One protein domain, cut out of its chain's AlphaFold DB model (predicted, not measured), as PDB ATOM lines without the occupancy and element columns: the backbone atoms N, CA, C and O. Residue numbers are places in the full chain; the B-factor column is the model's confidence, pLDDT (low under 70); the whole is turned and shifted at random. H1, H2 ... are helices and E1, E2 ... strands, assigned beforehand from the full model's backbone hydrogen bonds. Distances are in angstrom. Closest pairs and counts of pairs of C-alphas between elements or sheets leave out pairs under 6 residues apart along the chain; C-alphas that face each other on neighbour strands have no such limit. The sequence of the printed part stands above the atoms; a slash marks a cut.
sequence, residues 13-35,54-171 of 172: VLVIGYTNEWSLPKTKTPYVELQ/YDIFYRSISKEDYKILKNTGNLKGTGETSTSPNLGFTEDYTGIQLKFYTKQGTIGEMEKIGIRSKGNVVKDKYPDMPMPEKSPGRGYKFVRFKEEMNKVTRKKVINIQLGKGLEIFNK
ATOM      1  N   VAL A  13    -101.647-139.552-130.773       57.56
ATOM      2  CA  VAL A  13    -103.039-140.017-130.677       57.56
ATOM      3  C   VAL A  13    -103.223-141.229-131.582       57.56
ATOM      4  O   VAL A  13    -102.877-141.183-132.756       57.56
ATOM      5  N   LEU A  14    -103.800-142.304-131.049       65.19
ATOM      6  CA  LEU A  14    -104.150-143.509-131.795       65.19
ATOM      7  C   LEU A  14    -105.671-143.647-131.887       65.19
ATOM      8  O   LEU A  14    -106.361-143.657-130.868       65.19
ATOM      9  N   VAL A  15    -106.196-143.814-133.102       62.94
ATOM     10  CA  VAL A  15    -107.601-144.187-133.316       62.94
ATOM     11  C   VAL A  15    -107.746-145.691-133.099       62.94
ATOM     12  O   VAL A  15    -107.075-146.481-133.757       62.94
ATOM     13  N   ILE A  16    -108.622-146.092-132.177       61.09
ATOM     14  CA  ILE A  16    -108.787-147.501-131.777       61.09
ATOM     15  C   ILE A  16    -110.142-148.105-132.177       61.09
ATOM     16  O   ILE A  16    -110.310-149.317-132.089       61.09
ATOM     17  N   GLY A  17    -111.096-147.299-132.659       55.50
ATOM     18  CA  GLY A  17    -112.374-147.803-133.172       55.50
ATOM     19  C   GLY A  17    -113.423-146.723-133.457       55.50
ATOM     20  O   GLY A  17    -113.232-145.549-133.137       55.50
ATOM     21  N   TYR A  18    -114.549-147.148-134.038       49.00
ATOM     22  CA  TYR A  18    -115.746-146.338-134.295       49.00
ATOM     23  C   TYR A  18    -116.968-147.055-133.711       49.00
ATOM     24  O   TYR A  18    -117.177-148.234-133.990       49.00
ATOM     25  N   THR A  19    -117.777-146.370-132.907       43.16
ATOM     26  CA  THR A  19    -118.969-146.945-132.252       43.16
ATOM     27  C   THR A  19    -120.255-146.451-132.906       43.16
ATOM     28  O   THR A  19    -120.988-145.668-132.312       43.16
ATOM     29  N   ASN A  20    -120.502-146.898-134.145       38.34
ATOM     30  CA  ASN A  20    -121.807-146.995-134.829       38.34
ATOM     31  C   ASN A  20    -121.623-147.262-136.341       38.34
ATOM     32  O   ASN A  20    -120.961-146.496-137.037       38.34
ATOM     33  N   GLU A  21    -122.194-148.380-136.814       34.84
ATOM     34  CA  GLU A  21    -122.411-148.845-138.209       34.84
ATOM     35  C   GLU A  21    -121.299-148.722-139.263       34.84
ATOM     36  O   GLU A  21    -121.515-148.991-140.439       34.84
ATOM     37  N   TRP A  22    -120.069-148.438-138.860       39.88
ATOM     38  CA  TRP A  22    -118.892-148.640-139.700       39.88
ATOM     39  C   TRP A  22    -117.868-149.425-138.903       39.88
ATOM     40  O   TRP A  22    -116.817-148.924-138.500       39.88
ATOM     41  N   SER A  23    -118.212-150.685-138.632       37.81
ATOM     42  CA  SER A  23    -117.245-151.678-138.192       37.81
ATOM     43  C   SER A  23    -116.197-151.818-139.290       37.81
ATOM     44  O   SER A  23    -116.436-152.465-140.310       37.81
ATOM     45  N   LEU A  24    -115.032-151.200-139.093       38.97
ATOM     46  CA  LEU A  24    -113.854-151.583-139.856       38.97
ATOM     47  C   LEU A  24    -113.641-153.090-139.657       38.97
ATOM     48  O   LEU A  24    -113.845-153.588-138.543       38.97
ATOM     49  N   PRO A  25    -113.256-153.836-140.708       32.50
ATOM     50  CA  PRO A  25    -112.910-155.238-140.548       32.50
ATOM     51  C   PRO A  25    -111.877-155.358-139.426       32.50
ATOM     52  O   PRO A  25    -110.913-154.590-139.382       32.50
ATOM     53  N   LYS A  26    -112.090-156.323-138.519       39.22
ATOM     54  CA  LYS A  26    -111.302-156.591-137.294       39.22
ATOM     55  C   LYS A  26    -109.790-156.803-137.524       39.22
ATOM     56  O   LYS A  26    -109.063-157.102-136.587       39.22
ATOM     57  N   THR A  27    -109.314-156.659-138.758       32.75
ATOM     58  CA  THR A  27    -107.945-156.882-139.223       32.75
ATOM     59  C   THR A  27    -107.204-155.600-139.618       32.75
ATOM     60  O   THR A  27    -106.030-155.677-139.972       32.75
ATOM     61  N   LYS A  28    -107.834-154.416-139.556       32.41
ATOM     62  CA  LYS A  28    -107.167-153.133-139.841       32.41
ATOM     63  C   LYS A  28    -107.495-152.095-138.773       32.41
ATOM     64  O   LYS A  28    -108.461-151.348-138.895       32.41
ATOM     65  N   THR A  29    -106.667-152.025-137.735       32.09
ATOM     66  CA  THR A  29    -106.562-150.847-136.867       32.09
ATOM     67  C   THR A  29    -106.126-149.656-137.729       32.09
ATOM     68  O   THR A  29    -105.032-149.700-138.295       32.09
ATOM     69  N   PRO A  30    -106.935-148.592-137.882       32.47
ATOM     70  CA  PRO A  30    -106.484-147.398-138.578       32.47
ATOM     71  C   PRO A  30    -105.523-146.639-137.656       32.47
ATOM     72  O   PRO A  30    -105.932-145.831-136.827       32.47
ATOM     73  N   TYR A  31    -104.227-146.908-137.794       34.34
ATOM     74  CA  TYR A  31    -103.190-146.032-137.267       34.34
ATOM     75  C   TYR A  31    -103.272-144.712-138.043       34.34
ATOM     76  O   TYR A  31    -102.977-144.668-139.235       34.34
ATOM     77  N   VAL A  32    -103.750-143.645-137.402       38.84
ATOM     78  CA  VAL A  32    -103.620-142.286-137.936       38.84
ATOM     79  C   VAL A  32    -102.527-141.618-137.125       38.84
ATOM     80  O   VAL A  32    -102.787-141.054-136.069       38.84
ATOM     81  N   GLU A  33    -101.302-141.720-137.627       37.66
ATOM     82  CA  GLU A  33    -100.210-140.844-137.229       37.66
ATOM     83  C   GLU A  33    -100.618-139.424-137.639       37.66
ATOM     84  O   GLU A  33    -100.851-139.147-138.821       37.66
ATOM     85  N   LEU A  34    -100.789-138.522-136.672       39.59
ATOM     86  CA  LEU A  34    -100.820-137.097-136.982       39.59
ATOM     87  C   LEU A  34     -99.403-136.753-137.445       39.59
ATOM     88  O   LEU A  34     -98.510-136.571-136.624       39.59
ATOM     89  N   GLN A  35     -99.180-136.788-138.761       30.02
ATOM     90  CA  GLN A  35     -97.860-136.586-139.347       30.02
ATOM     91  C   GLN A  35     -97.298-135.234-138.913       30.02
ATOM     92  O   GLN A  35     -97.837-134.185-139.265       30.02
ATOM     93  N   TYR A  54     -95.391-142.694-120.766       80.31
ATOM     94  CA  TYR A  54     -96.531-141.840-121.086       80.31
ATOM     95  C   TYR A  54     -97.710-142.125-120.161       80.31
ATOM     96  O   TYR A  54     -98.027-143.281-119.881       80.31
ATOM     97  N   ASP A  55     -98.429-141.069-119.789       83.69
ATOM     98  CA  ASP A  55     -99.758-141.209-119.207       83.69
ATOM     99  C   ASP A  55    -100.763-141.439-120.344       83.69
ATOM    100  O   ASP A  55    -100.793-140.702-121.339       83.69
ATOM    101  N   ILE A  56    -101.579-142.486-120.212       83.38
ATOM    102  CA  ILE A  56    -102.503-142.931-121.258       83.38
ATOM    103  C   ILE A  56    -103.928-142.524-120.899       83.38
ATOM    104  O   ILE A  56    -104.416-142.822-119.811       83.38
ATOM    105  N   PHE A  57    -104.627-141.924-121.862       84.94
ATOM    106  CA  PHE A  57    -106.040-141.588-121.736       84.94
ATOM    107  C   PHE A  57    -106.861-142.168-122.883       84.94
ATOM    108  O   PHE A  57    -106.427-142.193-124.029       84.94
ATOM    109  N   TYR A  58    -108.090-142.565-122.586       82.75
ATOM    110  CA  TYR A  58    -109.079-143.021-123.551       82.75
ATOM    111  C   TYR A  58    -110.276-142.078-123.545       82.75
ATOM    112  O   TYR A  58    -110.738-141.642-122.479       82.75
ATOM    113  N   ARG A  59    -110.785-141.757-124.737       82.69
ATOM    114  CA  ARG A  59    -111.992-140.942-124.906       82.69
ATOM    115  C   ARG A  59    -112.661-141.211-126.249       82.69
ATOM    116  O   ARG A  59    -111.986-141.307-127.270       82.69
ATOM    117  N   SER A  60    -113.990-141.215-126.245       80.88
ATOM    118  CA  SER A  60    -114.802-141.119-127.461       80.88
ATOM    119  C   SER A  60    -115.155-139.660-127.747       80.88
ATOM    120  O   SER A  60    -115.590-138.942-126.843       80.88
ATOM    121  N   ILE A  61    -114.979-139.206-128.988       81.31
ATOM    122  CA  ILE A  61    -115.363-137.853-129.425       81.31
ATOM    123  C   ILE A  61    -116.216-137.875-130.695       81.31
ATOM    124  O   ILE A  61    -116.195-138.846-131.452       81.31
ATOM    125  N   SER A  62    -116.963-136.794-130.937       84.88
ATOM    126  CA  SER A  62    -117.726-136.615-132.177       84.88
ATOM    127  C   SER A  62    -116.799-136.508-133.397       84.88
ATOM    128  O   SER A  62    -115.604-136.212-133.274       84.88
ATOM    129  N   LYS A  63    -117.341-136.720-134.604       81.50
ATOM    130  CA  LYS A  63    -116.577-136.551-135.853       81.50
ATOM    131  C   LYS A  63    -116.119-135.101-136.020       81.50
ATOM    132  O   LYS A  63    -115.017-134.848-136.505       81.50
ATOM    133  N   GLU A  64    -116.951-134.159-135.605       85.00
ATOM    134  CA  GLU A  64    -116.705-132.723-135.653       85.00
ATOM    135  C   GLU A  64    -115.565-132.341-134.706       85.00
ATOM    136  O   GLU A  64    -114.614-131.682-135.127       85.00
ATOM    137  N   ASP A  65    -115.597-132.820-133.460       85.44
ATOM    138  CA  ASP A  65    -114.524-132.555-132.497       85.44
ATOM    139  C   ASP A  65    -113.219-133.251-132.903       85.44
ATOM    140  O   ASP A  65    -112.140-132.713-132.664       85.44
ATOM    141  N   TYR A  66    -113.287-134.401-133.582       83.38
ATOM    142  CA  TYR A  66    -112.101-135.042-134.151       83.38
ATOM    143  C   TYR A  66    -111.477-134.232-135.286       83.38
ATOM    144  O   TYR A  66    -110.254-134.118-135.344       83.38
ATOM    145  N   LYS A  67    -112.281-133.620-136.166       83.62
ATOM    146  CA  LYS A  67    -111.762-132.681-137.178       83.62
ATOM    147  C   LYS A  67    -111.059-131.497-136.510       83.62
ATOM    148  O   LYS A  67    -109.978-131.113-136.942       83.62
ATOM    149  N   ILE A  68    -111.627-130.960-135.429       85.19
ATOM    150  CA  ILE A  68    -111.004-129.875-134.654       85.19
ATOM    151  C   ILE A  68    -109.688-130.341-134.027       85.19
ATOM    152  O   ILE A  68    -108.687-129.636-134.139       85.19
ATOM    153  N   LEU A  69    -109.657-131.539-133.438       84.50
ATOM    154  CA  LEU A  69    -108.438-132.132-132.890       84.50
ATOM    155  C   LEU A  69    -107.360-132.296-133.967       84.50
ATOM    156  O   LEU A  69    -106.228-131.886-133.740       84.50
ATOM    157  N   LYS A  70    -107.699-132.827-135.149       81.00
ATOM    158  CA  LYS A  70    -106.743-132.945-136.263       81.00
ATOM    159  C   LYS A  70    -106.189-131.595-136.706       81.00
ATOM    160  O   LYS A  70    -105.001-131.487-136.974       81.00
ATOM    161  N   ASN A  71    -107.053-130.587-136.794       81.12
ATOM    162  CA  ASN A  71    -106.682-129.283-137.338       81.12
ATOM    163  C   ASN A  71    -105.893-128.429-136.340       81.12
ATOM    164  O   ASN A  71    -105.068-127.623-136.750       81.12
ATOM    165  N   THR A  72    -106.174-128.562-135.043       82.69
ATOM    166  CA  THR A  72    -105.599-127.693-134.001       82.69
ATOM    167  C   THR A  72    -104.561-128.388-133.134       82.69
ATOM    168  O   THR A  72    -103.839-127.725-132.394       82.69
ATOM    169  N   GLY A  73    -104.526-129.720-133.158       81.06
ATOM    170  CA  GLY A  73    -103.776-130.509-132.196       81.06
ATOM    171  C   GLY A  73    -104.365-130.524-130.792       81.06
ATOM    172  O   GLY A  73    -103.769-131.144-129.929       81.06
ATOM    173  N   ASN A  74    -105.499-129.862-130.543       86.06
ATOM    174  CA  ASN A  74    -106.065-129.698-129.208       86.06
ATOM    175  C   ASN A  74    -107.396-130.432-129.071       86.06
ATOM    176  O   ASN A  74    -108.283-130.334-129.925       86.06
ATOM    177  N   LEU A  75    -107.579-131.115-127.942       87.44
ATOM    178  CA  LEU A  75    -108.881-131.629-127.561       87.44
ATOM    179  C   LEU A  75    -109.797-130.442-127.250       87.44
ATOM    180  O   LEU A  75    -109.517-129.626-126.367       87.44
ATOM    181  N   LYS A  76    -110.913-130.351-127.970       86.06
ATOM    182  CA  LYS A  76    -111.928-129.337-127.699       86.06
ATOM    183  C   LYS A  76    -112.646-129.646-126.388       86.06
ATOM    184  O   LYS A  76    -113.130-130.757-126.173       86.06
ATOM    185  N   GLY A  77    -112.755-128.632-125.536       79.50
ATOM    186  CA  GLY A  77    -113.563-128.707-124.328       79.50
ATOM    187  C   GLY A  77    -115.051-128.704-124.652       79.50
ATOM    188  O   GLY A  77    -115.543-127.836-125.369       79.50
ATOM    189  N   THR A  78    -115.777-129.657-124.088       69.94
ATOM    190  CA  THR A  78    -117.241-129.662-123.988       69.94
ATOM    191  C   THR A  78    -117.664-129.308-122.557       69.94
ATOM    192  O   THR A  78    -116.827-129.290-121.648       69.94
ATOM    193  N   GLY A  79    -118.964-129.058-122.338       56.19
ATOM    194  CA  GLY A  79    -119.553-128.808-121.009       56.19
ATOM    195  C   GLY A  79    -119.124-129.812-119.930       56.19
ATOM    196  O   GLY A  79    -118.925-129.438-118.776       56.19
ATOM    197  N   GLU A  80    -118.926-131.070-120.327       57.78
ATOM    198  CA  GLU A  80    -118.298-132.114-119.521       57.78
ATOM    199  C   GLU A  80    -117.249-132.833-120.368       57.78
ATOM    200  O   GLU A  80    -117.556-133.629-121.256       57.78
ATOM    201  N   THR A  81    -115.981-132.528-120.109       67.62
ATOM    202  CA  THR A  81    -114.865-133.170-120.795       67.62
ATOM    203  C   THR A  81    -114.279-134.229-119.870       67.62
ATOM    204  O   THR A  81    -113.530-133.874-118.978       67.62
ATOM    205  N   SER A  82    -114.589-135.510-120.082       72.88
ATOM    206  CA  SER A  82    -114.017-136.627-119.308       72.88
ATOM    207  C   SER A  82    -113.059-137.510-120.113       72.88
ATOM    208  O   SER A  82    -113.257-137.744-121.305       72.88
ATOM    209  N   THR A  83    -112.034-138.029-119.456       75.69
ATOM    210  CA  THR A  83    -111.107-139.032-119.988       75.69
ATOM    211  C   THR A  83    -110.970-140.170-118.989       75.69
ATOM    212  O   THR A  83    -111.053-139.948-117.780       75.69
ATOM    213  N   SER A  84    -110.733-141.381-119.476       70.88
ATOM    214  CA  SER A  84    -110.483-142.543-118.624       70.88
ATOM    215  C   SER A  84    -109.041-143.018-118.801       70.88
ATOM    216  O   SER A  84    -108.616-143.168-119.943       70.88
ATOM    217  N   PRO A  85    -108.292-143.321-117.730       64.56
ATOM    218  CA  PRO A  85    -107.032-144.054-117.848       64.56
ATOM    219  C   PRO A  85    -107.245-145.536-118.225       64.56
ATOM    220  O   PRO A  85    -106.308-146.225-118.612       64.56
ATOM    221  N   ASN A  86    -108.485-146.034-118.148       64.81
ATOM    222  CA  ASN A  86    -108.853-147.416-118.455       64.81
ATOM    223  C   ASN A  86    -109.686-147.509-119.744       64.81
ATOM    224  O   ASN A  86    -110.706-146.828-119.876       64.81
ATOM    225  N   LEU A  87    -109.302-148.411-120.654       55.00
ATOM    226  CA  LEU A  87    -109.932-148.593-121.970       55.00
ATOM    227  C   LEU A  87    -111.437-148.908-121.893       55.00
ATOM    228  O   LEU A  87    -112.214-148.377-122.673       55.00
ATOM    229  N   GLY A  88    -111.872-149.719-120.923       51.94
ATOM    230  CA  GLY A  88    -113.235-150.266-120.907       51.94
ATOM    231  C   GLY A  88    -114.378-149.260-120.702       51.94
ATOM    232  O   GLY A  88    -115.522-149.687-120.609       51.94
ATOM    233  N   PHE A  89    -114.117-147.956-120.540       51.56
ATOM    234  CA  PHE A  89    -115.162-146.959-120.251       51.56
ATOM    235  C   PHE A  89    -115.728-146.254-121.499       51.56
ATOM    236  O   PHE A  89    -116.728-145.545-121.409       51.56
ATOM    237  N   THR A  90    -115.119-146.420-122.673       52.00
ATOM    238  CA  THR A  90    -115.493-145.672-123.889       52.00
ATOM    239  C   THR A  90    -116.524-146.370-124.780       52.00
ATOM    240  O   THR A  90    -116.989-145.761-125.744       52.00
ATOM    241  N   GLU A  91    -116.912-147.607-124.456       49.56
ATOM    242  CA  GLU A  91    -117.709-148.481-125.334       49.56
ATOM    243  C   GLU A  91    -119.158-148.009-125.551       49.56
ATOM    244  O   GLU A  91    -119.708-148.227-126.627       49.56
ATOM    245  N   ASP A  92    -119.742-147.277-124.599       50.09
ATOM    246  CA  ASP A  92    -121.135-146.809-124.691       50.09
ATOM    247  C   ASP A  92    -121.293-145.435-125.356       50.09
ATOM    248  O   ASP A  92    -122.410-144.947-125.535       50.09
ATOM    249  N   TYR A  93    -120.186-144.765-125.676       56.22
ATOM    250  CA  TYR A  93    -120.236-143.446-126.291       56.22
ATOM    251  C   TYR A  93    -120.139-143.586-127.798       56.22
ATOM    252  O   TYR A  93    -119.117-144.028-128.319       56.22
ATOM    253  N   THR A  94    -121.188-143.160-128.492       64.25
ATOM    254  CA  THR A  94    -121.231-143.037-129.947       64.25
ATOM    255  C   THR A  94    -120.164-142.043-130.420       64.25
ATOM    256  O   THR A  94    -120.194-140.873-130.034       64.25
ATOM    257  N   GLY A  95    -119.203-142.484-131.233       73.56
ATOM    258  CA  GLY A  95    -118.148-141.607-131.742       73.56
ATOM    259  C   GLY A  95    -116.857-142.314-132.145       73.56
ATOM    260  O   GLY A  95    -116.797-143.530-132.331       73.56
ATOM    261  N   ILE A  96    -115.804-141.515-132.309       77.69
ATOM    262  CA  ILE A  96    -114.449-141.975-132.616       77.69
ATOM    263  C   ILE A  96    -113.733-142.238-131.297       77.69
ATOM    264  O   ILE A  96    -113.534-141.306-130.515       77.69
ATOM    265  N   GLN A  97    -113.342-143.490-131.059       78.00
ATOM    266  CA  GLN A  97    -112.567-143.873-129.883       78.00
ATOM    267  C   GLN A  97    -111.085-143.583-130.112       78.00
ATOM    268  O   GLN A  97    -110.472-144.078-131.064       78.00
ATOM    269  N   LEU A  98    -110.508-142.796-129.212       80.50
ATOM    270  CA  LEU A  98    -109.121-142.363-129.255       80.50
ATOM    271  C   LEU A  98    -108.379-142.815-128.000       80.50
ATOM    272  O   LEU A  98    -108.910-142.746-126.889       80.50
ATOM    273  N   LYS A  99    -107.124-143.215-128.196       81.62
ATOM    274  CA  LYS A  99    -106.116-143.412-127.159       81.62
ATOM    275  C   LYS A  99    -105.077-142.301-127.283       81.62
ATOM    276  O   LYS A  99    -104.408-142.184-128.304       81.62
ATOM    277  N   PHE A 100    -104.954-141.492-126.246       83.38
ATOM    278  CA  PHE A 100    -104.015-140.389-126.150       83.38
ATOM    279  C   PHE A 100    -102.799-140.813-125.341       83.38
ATOM    280  O   PHE A 100    -102.947-141.428-124.281       83.38
ATOM    281  N   TYR A 101    -101.623-140.444-125.831       82.62
ATOM    282  CA  TYR A 101    -100.367-140.550-125.105       82.62
ATOM    283  C   TYR A 101     -99.944-139.141-124.709       82.62
ATOM    284  O   TYR A 101     -99.748-138.271-125.559       82.62
ATOM    285  N   THR A 102     -99.851-138.911-123.409       82.69
ATOM    286  CA  THR A 102     -99.441-137.634-122.819       82.69
ATOM    287  C   THR A 102     -98.127-137.817-122.075       82.69
ATOM    288  O   THR A 102     -97.788-138.943-121.708       82.69
ATOM    289  N   LYS A 103     -97.373-136.738-121.851       84.62
ATOM    290  CA  LYS A 103     -96.126-136.773-121.076       84.62
ATOM    291  C   LYS A 103     -96.378-137.462-119.737       84.62
ATOM    292  O   LYS A 103     -97.402-137.213-119.093       84.62
ATOM    293  N   GLN A 104     -95.435-138.297-119.317       82.56
ATOM    294  CA  GLN A 104     -95.443-138.895-117.987       82.56
ATOM    295  C   GLN A 104     -95.624-137.818-116.905       82.56
ATOM    296  O   GLN A 104     -94.980-136.768-116.953       82.56
ATOM    297  N   GLY A 105     -96.505-138.073-115.934       86.12
ATOM    298  CA  GLY A 105     -96.789-137.142-114.838       86.12
ATOM    299  C   GLY A 105     -97.894-136.122-115.132       86.12
ATOM    300  O   GLY A 105     -98.242-135.342-114.247       86.12
ATOM    301  N   THR A 106     -98.509-136.152-116.318       88.88
ATOM    302  CA  THR A 106     -99.715-135.369-116.641       88.88
ATOM    303  C   THR A 106    -100.837-135.600-115.628       88.88
ATOM    304  O   THR A 106    -101.474-134.640-115.188       88.88
ATOM    305  N   ILE A 107    -101.077-136.851-115.222       90.12
ATOM    306  CA  ILE A 107    -102.053-137.185-114.175       90.12
ATOM    307  C   ILE A 107    -101.627-136.563-112.840       90.12
ATOM    308  O   ILE A 107    -102.467-135.993-112.153       90.12
ATOM    309  N   GLY A 108    -100.333-136.574-112.512       92.31
ATOM    310  CA  GLY A 108     -99.802-135.928-111.308       92.31
ATOM    311  C   GLY A 108    -100.037-134.413-111.287       92.31
ATOM    312  O   GLY A 108    -100.454-133.861-110.272       92.31
ATOM    313  N   GLU A 109     -99.862-133.718-112.416       93.31
ATOM    314  CA  GLU A 109    -100.207-132.290-112.521       93.31
ATOM    315  C   GLU A 109    -101.711-132.039-112.343       93.31
ATOM    316  O   GLU A 109    -102.121-131.046-111.739       93.31
ATOM    317  N   MET A 110    -102.550-132.954-112.834       93.31
ATOM    318  CA  MET A 110    -103.995-132.906-112.620       93.31
ATOM    319  C   MET A 110    -104.388-133.176-111.162       93.31
ATOM    320  O   MET A 110    -105.325-132.547-110.667       93.31
ATOM    321  N   GLU A 111    -103.683-134.072-110.468       93.50
ATOM    322  CA  GLU A 111    -103.896-134.390-109.050       93.50
ATOM    323  C   GLU A 111    -103.668-133.162-108.157       93.50
ATOM    324  O   GLU A 111    -104.470-132.919-107.256       93.50
ATOM    325  N   LYS A 112    -102.673-132.314-108.465       93.56
ATOM    326  CA  LYS A 112    -102.386-131.067-107.718       93.56
ATOM    327  C   LYS A 112    -103.552-130.075-107.684       93.56
ATOM    328  O   LYS A 112    -103.677-129.305-106.736       93.56
ATOM    329  N   ILE A 113    -104.390-130.063-108.722       91.06
ATOM    330  CA  ILE A 113    -105.574-129.189-108.835       91.06
ATOM    331  C   ILE A 113    -106.889-129.981-108.768       91.06
ATOM    332  O   ILE A 113    -107.957-129.485-109.157       91.06
ATOM    333  N   GLY A 114    -106.788-131.238-108.336       92.06
ATOM    334  CA  GLY A 114    -107.847-132.224-108.364       92.06
ATOM    335  C   GLY A 114    -108.775-132.147-107.159       92.06
ATOM    336  O   GLY A 114    -108.380-131.821-106.044       92.06
ATOM    337  N   ILE A 115    -110.028-132.517-107.390       92.50
ATOM    338  CA  ILE A 115    -110.988-132.890-106.351       92.50
ATOM    339  C   ILE A 115    -111.496-134.303-106.631       92.50
ATOM    340  O   ILE A 115    -111.618-134.701-107.795       92.50
ATOM    341  N   ARG A 116    -111.870-135.054-105.597       92.44
ATOM    342  CA  ARG A 116    -112.456-136.393-105.767       92.44
ATOM    343  C   ARG A 116    -113.960-136.437-105.522       92.44
ATOM    344  O   ARG A 116    -114.546-135.564-104.878       92.44
ATOM    345  N   SER A 117    -114.608-137.484-106.034       90.25
ATOM    346  CA  SER A 117    -115.973-137.854-105.646       90.25
ATOM    347  C   SER A 117    -116.012-138.591-104.293       90.25
ATOM    348  O   SER A 117    -114.984-138.869-103.675       90.25
ATOM    349  N   LYS A 118    -117.227-138.890-103.809       90.50
ATOM    350  CA  LYS A 118    -117.473-139.564-102.520       90.50
ATOM    351  C   LYS A 118    -117.179-141.075-102.531       90.50
ATOM    352  O   LYS A 118    -117.302-141.705-101.489       90.50
ATOM    353  N   GLY A 119    -116.870-141.662-103.690       89.88
ATOM    354  CA  GLY A 119    -116.718-143.112-103.838       89.88
ATOM    355  C   GLY A 119    -115.541-143.682-103.037       89.88
ATOM    356  O   GLY A 119    -114.530-143.006-102.853       89.88
ATOM    357  N   ASN A 120    -115.672-144.927-102.569       93.06
ATOM    358  CA  ASN A 120    -114.641-145.575-101.752       93.06
ATOM    359  C   ASN A 120    -113.358-145.849-102.544       93.06
ATOM    360  O   ASN A 120    -112.285-145.562-102.047       93.06
ATOM    361  N   VAL A 121    -113.442-146.291-103.801       92.12
ATOM    362  CA  VAL A 121    -112.259-146.590-104.629       92.12
ATOM    363  C   VAL A 121    -111.454-145.325-104.907       92.12
ATOM    364  O   VAL A 121    -110.227-145.342-104.844       92.12
ATOM    365  N   VAL A 122    -112.130-144.207-105.195       91.94
ATOM    366  CA  VAL A 122    -111.428-142.928-105.381       91.94
ATOM    367  C   VAL A 122    -110.889-142.373-104.061       91.94
ATOM    368  O   VAL A 122    -109.833-141.753-104.068       91.94
ATOM    369  N   LYS A 123    -111.568-142.615-102.932       94.50
ATOM    370  CA  LYS A 123    -111.073-142.253-101.597       94.50
ATOM    371  C   LYS A 123    -109.837-143.069-101.217       94.50
ATOM    372  O   LYS A 123    -108.882-142.483-100.741       94.50
ATOM    373  N   ASP A 124    -109.840-144.374-101.456       94.81
ATOM    374  CA  ASP A 124    -108.725-145.259-101.108       94.81
ATOM    375  C   ASP A 124    -107.484-144.930-101.945       94.81
ATOM    376  O   ASP A 124    -106.368-144.941-101.434       94.81
ATOM    377  N   LYS A 125    -107.676-144.575-103.224       92.81
ATOM    378  CA  LYS A 125    -106.579-144.146-104.101       92.81
ATOM    379  C   LYS A 125    -106.085-142.727-103.797       92.81
ATOM    380  O   LYS A 125    -104.898-142.457-103.936       92.81
ATOM    381  N   TYR A 126    -106.990-141.823-103.422       93.75
ATOM    382  CA  TYR A 126    -106.710-140.401-103.214       93.75
ATOM    383  C   TYR A 126    -107.261-139.909-101.865       93.75
ATOM    384  O   TYR A 126    -108.169-139.067-101.842       93.75
ATOM    385  N   PRO A 127    -106.752-140.424-100.729       94.62
ATOM    386  CA  PRO A 127    -107.327-140.149 -99.411       94.62
ATOM    387  C   PRO A 127    -107.287-138.659 -99.061       94.62
ATOM    388  O   PRO A 127    -108.292-138.119 -98.588       94.62
ATOM    389  N   ASP A 128    -106.185-137.995 -99.413       94.94
ATOM    390  CA  ASP A 128    -105.916-136.587 -99.100       94.94
ATOM    391  C   ASP A 128    -106.462-135.608-100.151       94.94
ATOM    392  O   ASP A 128    -106.428-134.392 -99.958       94.94
ATOM    393  N   MET A 129    -106.991-136.107-101.275       94.62
ATOM    394  CA  MET A 129    -107.559-135.239-102.307       94.62
ATOM    395  C   MET A 129    -108.859-134.599-101.796       94.62
ATOM    396  O   MET A 129    -109.749-135.320-101.320       94.62
ATOM    397  N   PRO A 130    -109.032-133.269-101.934       92.94
ATOM    398  CA  PRO A 130    -110.217-132.584-101.443       92.94
ATOM    399  C   PRO A 130    -111.515-133.170-102.007       92.94
ATOM    400  O   PRO A 130    -111.642-133.454-103.202       92.94
ATOM    401  N   MET A 131    -112.516-133.310-101.140       90.94
ATOM    402  CA  MET A 131    -113.849-133.791-101.494       90.94
ATOM    403  C   MET A 131    -114.883-132.744-101.072       90.94
ATOM    404  O   MET A 131    -115.288-132.725 -99.910       90.94
ATOM    405  N   PRO A 132    -115.320-131.857-101.980       81.25
ATOM    406  CA  PRO A 132    -116.268-130.813-101.618       81.25
ATOM    407  C   PRO A 132    -117.623-131.415-101.213       81.25
ATOM    408  O   PRO A 132    -118.131-132.338-101.857       81.25
ATOM    409  N   GLU A 133    -118.221-130.881-100.144       67.19
ATOM    410  CA  GLU A 133    -119.498-131.365 -99.591       67.19
ATOM    411  C   GLU A 133    -120.664-131.208-100.574       67.19
ATOM    412  O   GLU A 133    -121.529-132.087-100.677       67.19
ATOM    413  N   LYS A 134    -120.649-130.110-101.340       65.69
ATOM    414  CA  LYS A 134    -121.557-129.835-102.457       65.69
ATOM    415  C   LYS A 134    -120.805-130.050-103.763       65.69
ATOM    416  O   LYS A 134    -119.669-129.600-103.897       65.69
ATOM    417  N   SER A 135    -121.436-130.707-104.742       60.88
ATOM    418  CA  SER A 135    -120.837-130.794-106.077       60.88
ATOM    419  C   SER A 135    -120.640-129.366-106.586       60.88
ATOM    420  O   SER A 135    -121.639-128.656-106.718       60.88
ATOM    421  N   PRO A 136    -119.406-128.919-106.886       56.59
ATOM    422  CA  PRO A 136    -119.255-127.697-107.651       56.59
ATOM    423  C   PRO A 136    -120.038-127.926-108.950       56.59
ATOM    424  O   PRO A 136    -119.957-129.012-109.537       56.59
ATOM    425  N   GLY A 137    -120.889-126.975-109.337       57.50
ATOM    426  CA  GLY A 137    -121.630-127.048-110.597       57.50
ATOM    427  C   GLY A 137    -120.696-127.306-111.790       57.50
ATOM    428  O   GLY A 137    -119.477-127.212-111.652       57.50
ATOM    429  N   ARG A 138    -121.275-127.662-112.948       52.50
ATOM    430  CA  ARG A 138    -120.584-128.142-114.166       52.50
ATOM    431  C   ARG A 138    -119.105-127.724-114.287       52.50
ATOM    432  O   ARG A 138    -118.780-126.576-114.575       52.50
ATOM    433  N   GLY A 139    -118.231-128.708-114.087       55.91
ATOM    434  CA  GLY A 139    -117.101-129.039-114.956       55.91
ATOM    435  C   GLY A 139    -115.914-128.091-115.119       55.91
ATOM    436  O   GLY A 139    -114.887-128.590-115.542       55.91
ATOM    437  N   TYR A 140    -115.969-126.790-114.818       60.41
ATOM    438  CA  TYR A 140    -114.926-125.867-115.321       60.41
ATOM    439  C   TYR A 140    -113.897-125.373-114.303       60.41
ATOM    440  O   TYR A 140    -112.871-124.834-114.704       60.41
ATOM    441  N   LYS A 141    -114.128-125.524-112.992       75.56
ATOM    442  CA  LYS A 141    -113.239-124.924-111.974       75.56
ATOM    443  C   LYS A 141    -112.103-125.831-111.496       75.56
ATOM    444  O   LYS A 141    -111.096-125.305-111.034       75.56
ATOM    445  N   PHE A 142    -112.252-127.146-111.632       84.50
ATOM    446  CA  PHE A 142    -111.339-128.146-111.071       84.50
ATOM    447  C   PHE A 142    -111.190-129.333-112.017       84.50
ATOM    448  O   PHE A 142    -112.048-129.540-112.878       84.50
ATOM    449  N   VAL A 143    -110.140-130.129-111.813       91.12
ATOM    450  CA  VAL A 143    -110.099-131.503-112.324       91.12
ATOM    451  C   VAL A 143    -110.869-132.385-111.350       91.12
ATOM    452  O   VAL A 143    -110.636-132.309-110.146       91.12
ATOM    453  N   ARG A 144    -111.790-133.221-111.831       90.44
ATOM    454  CA  ARG A 144    -112.547-134.128-110.958       90.44
ATOM    455  C   ARG A 144    -112.172-135.580-111.195       90.44
ATOM    456  O   ARG A 144    -112.464-136.122-112.256       90.44
ATOM    457  N   PHE A 145    -111.655-136.229-110.164       91.75
ATOM    458  CA  PHE A 145    -111.470-137.673-110.104       91.75
ATOM    459  C   PHE A 145    -112.774-138.302-109.617       91.75
ATOM    460  O   PHE A 145    -113.203-138.118-108.474       91.75
ATOM    461  N   LYS A 146    -113.473-138.989-110.514       89.00
ATOM    462  CA  LYS A 146    -114.821-139.498-110.283       89.00
ATOM    463  C   LYS A 146    -114.824-141.015-110.376       89.00
ATOM    464  O   LYS A 146    -114.554-141.573-111.432       89.00
ATOM    465  N   GLU A 147    -115.175-141.668-109.273       89.56
ATOM    466  CA  GLU A 147    -115.541-143.084-109.299       89.56
ATOM    467  C   GLU A 147    -116.814-143.280-110.133       89.56
ATOM    468  O   GLU A 147    -117.851-142.673-109.844       89.56
ATOM    469  N   GLU A 148    -116.731-144.131-111.150       85.81
ATOM    470  CA  GLU A 148    -117.842-144.539-112.002       85.81
ATOM    471  C   GLU A 148    -117.859-146.064-112.151       85.81
ATOM    472  O   GLU A 148    -116.833-146.737-112.066       85.81
ATOM    473  N   MET A 149    -119.048-146.630-112.352       84.19
ATOM    474  CA  MET A 149    -119.191-148.054-112.631       84.19
ATOM    475  C   MET A 149    -118.981-148.286-114.124       84.19
ATOM    476  O   MET A 149    -119.734-147.759-114.944       84.19
ATOM    477  N   ASN A 150    -117.995-149.101-114.479       78.12
ATOM    478  CA  ASN A 150    -117.873-149.605-115.833       78.12
ATOM    479  C   ASN A 150    -119.078-150.508-116.134       78.12
ATOM    480  O   ASN A 150    -119.311-151.490-115.429       78.12
ATOM    481  N   LYS A 151    -119.868-150.171-117.153       72.69
ATOM    482  CA  LYS A 151    -121.123-150.880-117.432       72.69
ATOM    483  C   LYS A 151    -120.908-152.299-117.961       72.69
ATOM    484  O   LYS A 151    -121.709-153.165-117.624       72.69
ATOM    485  N   VAL A 152    -119.810-152.540-118.680       69.25
ATOM    486  CA  VAL A 152    -119.466-153.836-119.286       69.25
ATOM    487  C   VAL A 152    -118.844-154.776-118.258       69.25
ATOM    488  O   VAL A 152    -119.369-155.845-117.970       69.25
ATOM    489  N   THR A 153    -117.742-154.357-117.637       77.25
ATOM    490  CA  THR A 153    -116.993-155.191-116.682       77.25
ATOM    491  C   THR A 153    -117.593-155.197-115.280       77.25
ATOM    492  O   THR A 153    -117.157-155.984-114.442       77.25
ATOM    493  N   ARG A 154    -118.547-154.298-114.991       81.25
ATOM    494  CA  ARG A 154    -119.144-154.096-113.657       81.25
ATOM    495  C   ARG A 154    -118.111-153.788-112.564       81.25
ATOM    496  O   ARG A 154    -118.387-153.954-111.378       81.25
ATOM    497  N   LYS A 155    -116.925-153.309-112.957       83.50
ATOM    498  CA  LYS A 155    -115.865-152.847-112.056       83.50
ATOM    499  C   LYS A 155    -115.937-151.335-111.884       83.50
ATOM    500  O   LYS A 155    -116.219-150.597-112.825       83.50
ATOM    501  N   LYS A 156    -115.638-150.866-110.677       86.44
ATOM    502  CA  LYS A 156    -115.467-149.437-110.406       86.44
ATOM    503  C   LYS A 156    -114.173-148.947-111.052       86.44
ATOM    504  O   LYS A 156    -113.131-149.579-110.906       86.44
ATOM    505  N   VAL A 157    -114.249-147.823-111.748       85.88
ATOM    506  CA  VAL A 157    -113.116-147.135-112.373       85.88
ATOM    507  C   VAL A 157    -113.097-145.680-111.928       85.88
ATOM    508  O   VAL A 157    -114.123-145.139-111.524       85.88
ATOM    509  N   ILE A 158    -111.935-145.037-111.996       88.12
ATOM    510  CA  ILE A 158    -111.806-143.604-111.728       88.12
ATOM    511  C   ILE A 158    -111.628-142.897-113.066       88.12
ATOM    512  O   ILE A 158    -110.606-143.074-113.728       88.12
ATOM    513  N   ASN A 159    -112.617-142.097-113.439       88.88
ATOM    514  CA  ASN A 159    -112.555-141.217-114.594       88.88
ATOM    515  C   ASN A 159    -112.141-139.815-114.175       88.88
ATOM    516  O   ASN A 159    -112.401-139.377-113.055       88.88
ATOM    517  N   ILE A 160    -111.515-139.101-115.099       90.12
ATOM    518  CA  ILE A 160    -111.002-137.758-114.874       90.12
ATOM    519  C   ILE A 160    -111.852-136.802-115.704       90.12
ATOM    520  O   ILE A 160    -111.774-136.799-116.931       90.12
ATOM    521  N   GLN A 161    -112.683-135.995-115.049       89.88
ATOM    522  CA  GLN A 161    -113.339-134.860-115.691       89.88
ATOM    523  C   GLN A 161    -112.322-133.720-115.740       89.88
ATOM    524  O   GLN A 161    -111.955-133.172-114.703       89.88
ATOM    525  N   LEU A 162    -111.840-133.409-116.941       88.56
ATOM    526  CA  LEU A 162    -110.707-132.530-117.182       88.56
ATOM    527  C   LEU A 162    -110.946-131.126-116.632       88.56
ATOM    528  O   LEU A 162    -110.117-130.645-115.875       88.56
ATOM    529  N   GLY A 163    -112.048-130.455-116.973       87.62
ATOM    530  CA  GLY A 163    -112.263-129.071-116.538       87.62
ATOM    531  C   GLY A 163    -111.047-128.178-116.797       87.62
ATOM    532  O   GLY A 163    -110.574-128.118-117.930       87.62
ATOM    533  N   LYS A 164    -110.484-127.549-115.750       86.69
ATOM    534  CA  LYS A 164    -109.215-126.791-115.854       86.69
ATOM    535  C   LYS A 164    -108.029-127.630-116.343       86.69
ATOM    536  O   LYS A 164    -107.135-127.108-117.001       86.69
ATOM    537  N   GLY A 165    -108.024-128.931-116.072       90.12
ATOM    538  CA  GLY A 165    -107.016-129.862-116.575       90.12
ATOM    539  C   GLY A 165    -107.043-130.057-118.086       90.12
ATOM    540  O   GLY A 165    -106.111-130.651-118.614       90.12
ATOM    541  N   LEU A 166    -108.038-129.536-118.813       90.88
ATOM    542  CA  LEU A 166    -108.007-129.546-120.276       90.88
ATOM    543  C   LEU A 166    -106.798-128.776-120.824       90.88
ATOM    544  O   LEU A 166    -106.191-129.199-121.804       90.88
ATOM    545  N   GLU A 167    -106.412-127.675-120.179       90.06
ATOM    546  CA  GLU A 167    -105.215-126.925-120.566       90.06
ATOM    547  C   GLU A 167    -103.932-127.706-120.284       90.06
ATOM    548  O   GLU A 167    -102.988-127.622-121.062       90.06
ATOM    549  N   ILE A 168    -103.893-128.467-119.186       90.69
ATOM    550  CA  ILE A 168    -102.774-129.368-118.873       90.69
ATOM    551  C   ILE A 168    -102.694-130.448-119.953       90.69
ATOM    552  O   ILE A 168    -101.634-130.670-120.530       90.69
ATOM    553  N   PHE A 169    -103.834-131.054-120.285       89.88
ATOM    554  CA  PHE A 169    -103.938-132.088-121.305       89.88
ATOM    555  C   PHE A 169    -103.433-131.599-122.671       89.88
ATOM    556  O   PHE A 169    -102.567-132.239-123.250       89.88
ATOM    557  N   ASN A 170    -103.896-130.437-123.139       89.06
ATOM    558  CA  ASN A 170    -103.536-129.859-124.443       89.06
ATOM    559  C   ASN A 170    -102.115-129.245-124.509       89.06
ATOM    560  O   ASN A 170    -101.713-128.730-125.551       89.06
ATOM    561  N   LYS A 171    -101.354-129.236-123.404       87.44
ATOM    562  CA  LYS A 171     -99.925-128.842-123.376       87.44
ATOM    563  C   LYS A 171     -98.970-130.035-123.521       87.44
ATOM    564  O   LYS A 171     -97.746-129.835-123.578       87.44
TER     565      LYS A 171
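AT A GLANCE: This is residues 13 to 35 and 54 to 171 of the 172 residues of an uncharacterized protein of Leptotrichia sp. oral taxon 847 (UniProt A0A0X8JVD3). What shape does the model have? Two small three-stranded sheets make two halves along the longest axis, E1, E3 and E2 with H1 on them and E4, E5 and E6 with H3 on them; H2 and H4 touch where the halves meet, and residues 82 to 83 pair antiparallel with residues 160 to 161 of E6. What is it made of? The printed part has 141 residues, under half of them in named elements, class mixed, with four named helices and six named strands in the order E1 E2 H1 E3 H2 E4 H3 E5 E6 H4. The sheet E1, E3, E2 is antiparallel and the sheet E4, E5, E6 mixed; the whole is compact, radius of gyration of the C-alphas 15.4 A, spanning 46 by 33 by 27 A.

HOW THE PARTS SIT: How is the first sheet built? Inner strand E3, residues 96 to 103, is antiparallel to E1, residues 13 to 18, at 161 degrees, with N 14 and O 99 2.8 A apart, and to E2, residues 54 to 61, at 156 degrees, with N 57 and O 100 3.0 A apart, both within hydrogen-bond range. H1, residues 63 to 72, is on this sheet at a height of 9.5 A, over E2 and along the strands, at 12 degrees to E2 on the local plane. What lies between the sheets? H2, residues 106 to 112, only grazes both sheets. It touches H4, residues 165 to 169, closest C-alphas Met 110 and Gly 165, 5.8 A. How is the second sheet built? E4, residues 114 to 116, is parallel to E5, residues 143 to 149, at 30 degrees, with N 115 and O 143 2.8 A apart; E5 and E6, residues 156 to 161, form an antiparallel hairpin at 152 degrees, with N 146 and O 159 2.8 A apart. H3, residues 120 to 125, is on it at a height of 6.9 A, closest to E5 at C-alphas Val 122 and Glu 147, 5.7 A; E4, H3 and E5 form a strand-helix-strand unit, two parallel neighbour strands with a helix between, its crossover left-handed. What of the helix backbones? In H1, H2, H3 and H4 every O i to N i+4 pair is within hydrogen-bond range.

IN THESE COORDINATES: Where do the elements begin and end? E1 begins at C-alpha 13 (-103.039, -140.017, -130.677), and H4 ends at C-alpha 169 (-103.938, -132.088, -121.305). How long are they? E1 measures 14.6 A, E2 21.0 A, H1 14.2 A, E3 22.3 A, H2 10.3 A, E5 18.9 A and E6 15.7 A; E4, H3 and H4 are shorter.

THE WHOLE: Where is it broken or long? Residues 36 to 53 are not printed, with C-alphas 35 and 54 19.0 A apart; the links H1 to E3 and H3 to E5 are long. Where is confidence low? Mean pLDDT of the printed part is 74.6, and 46 residues are under 70, among them 13 to 35.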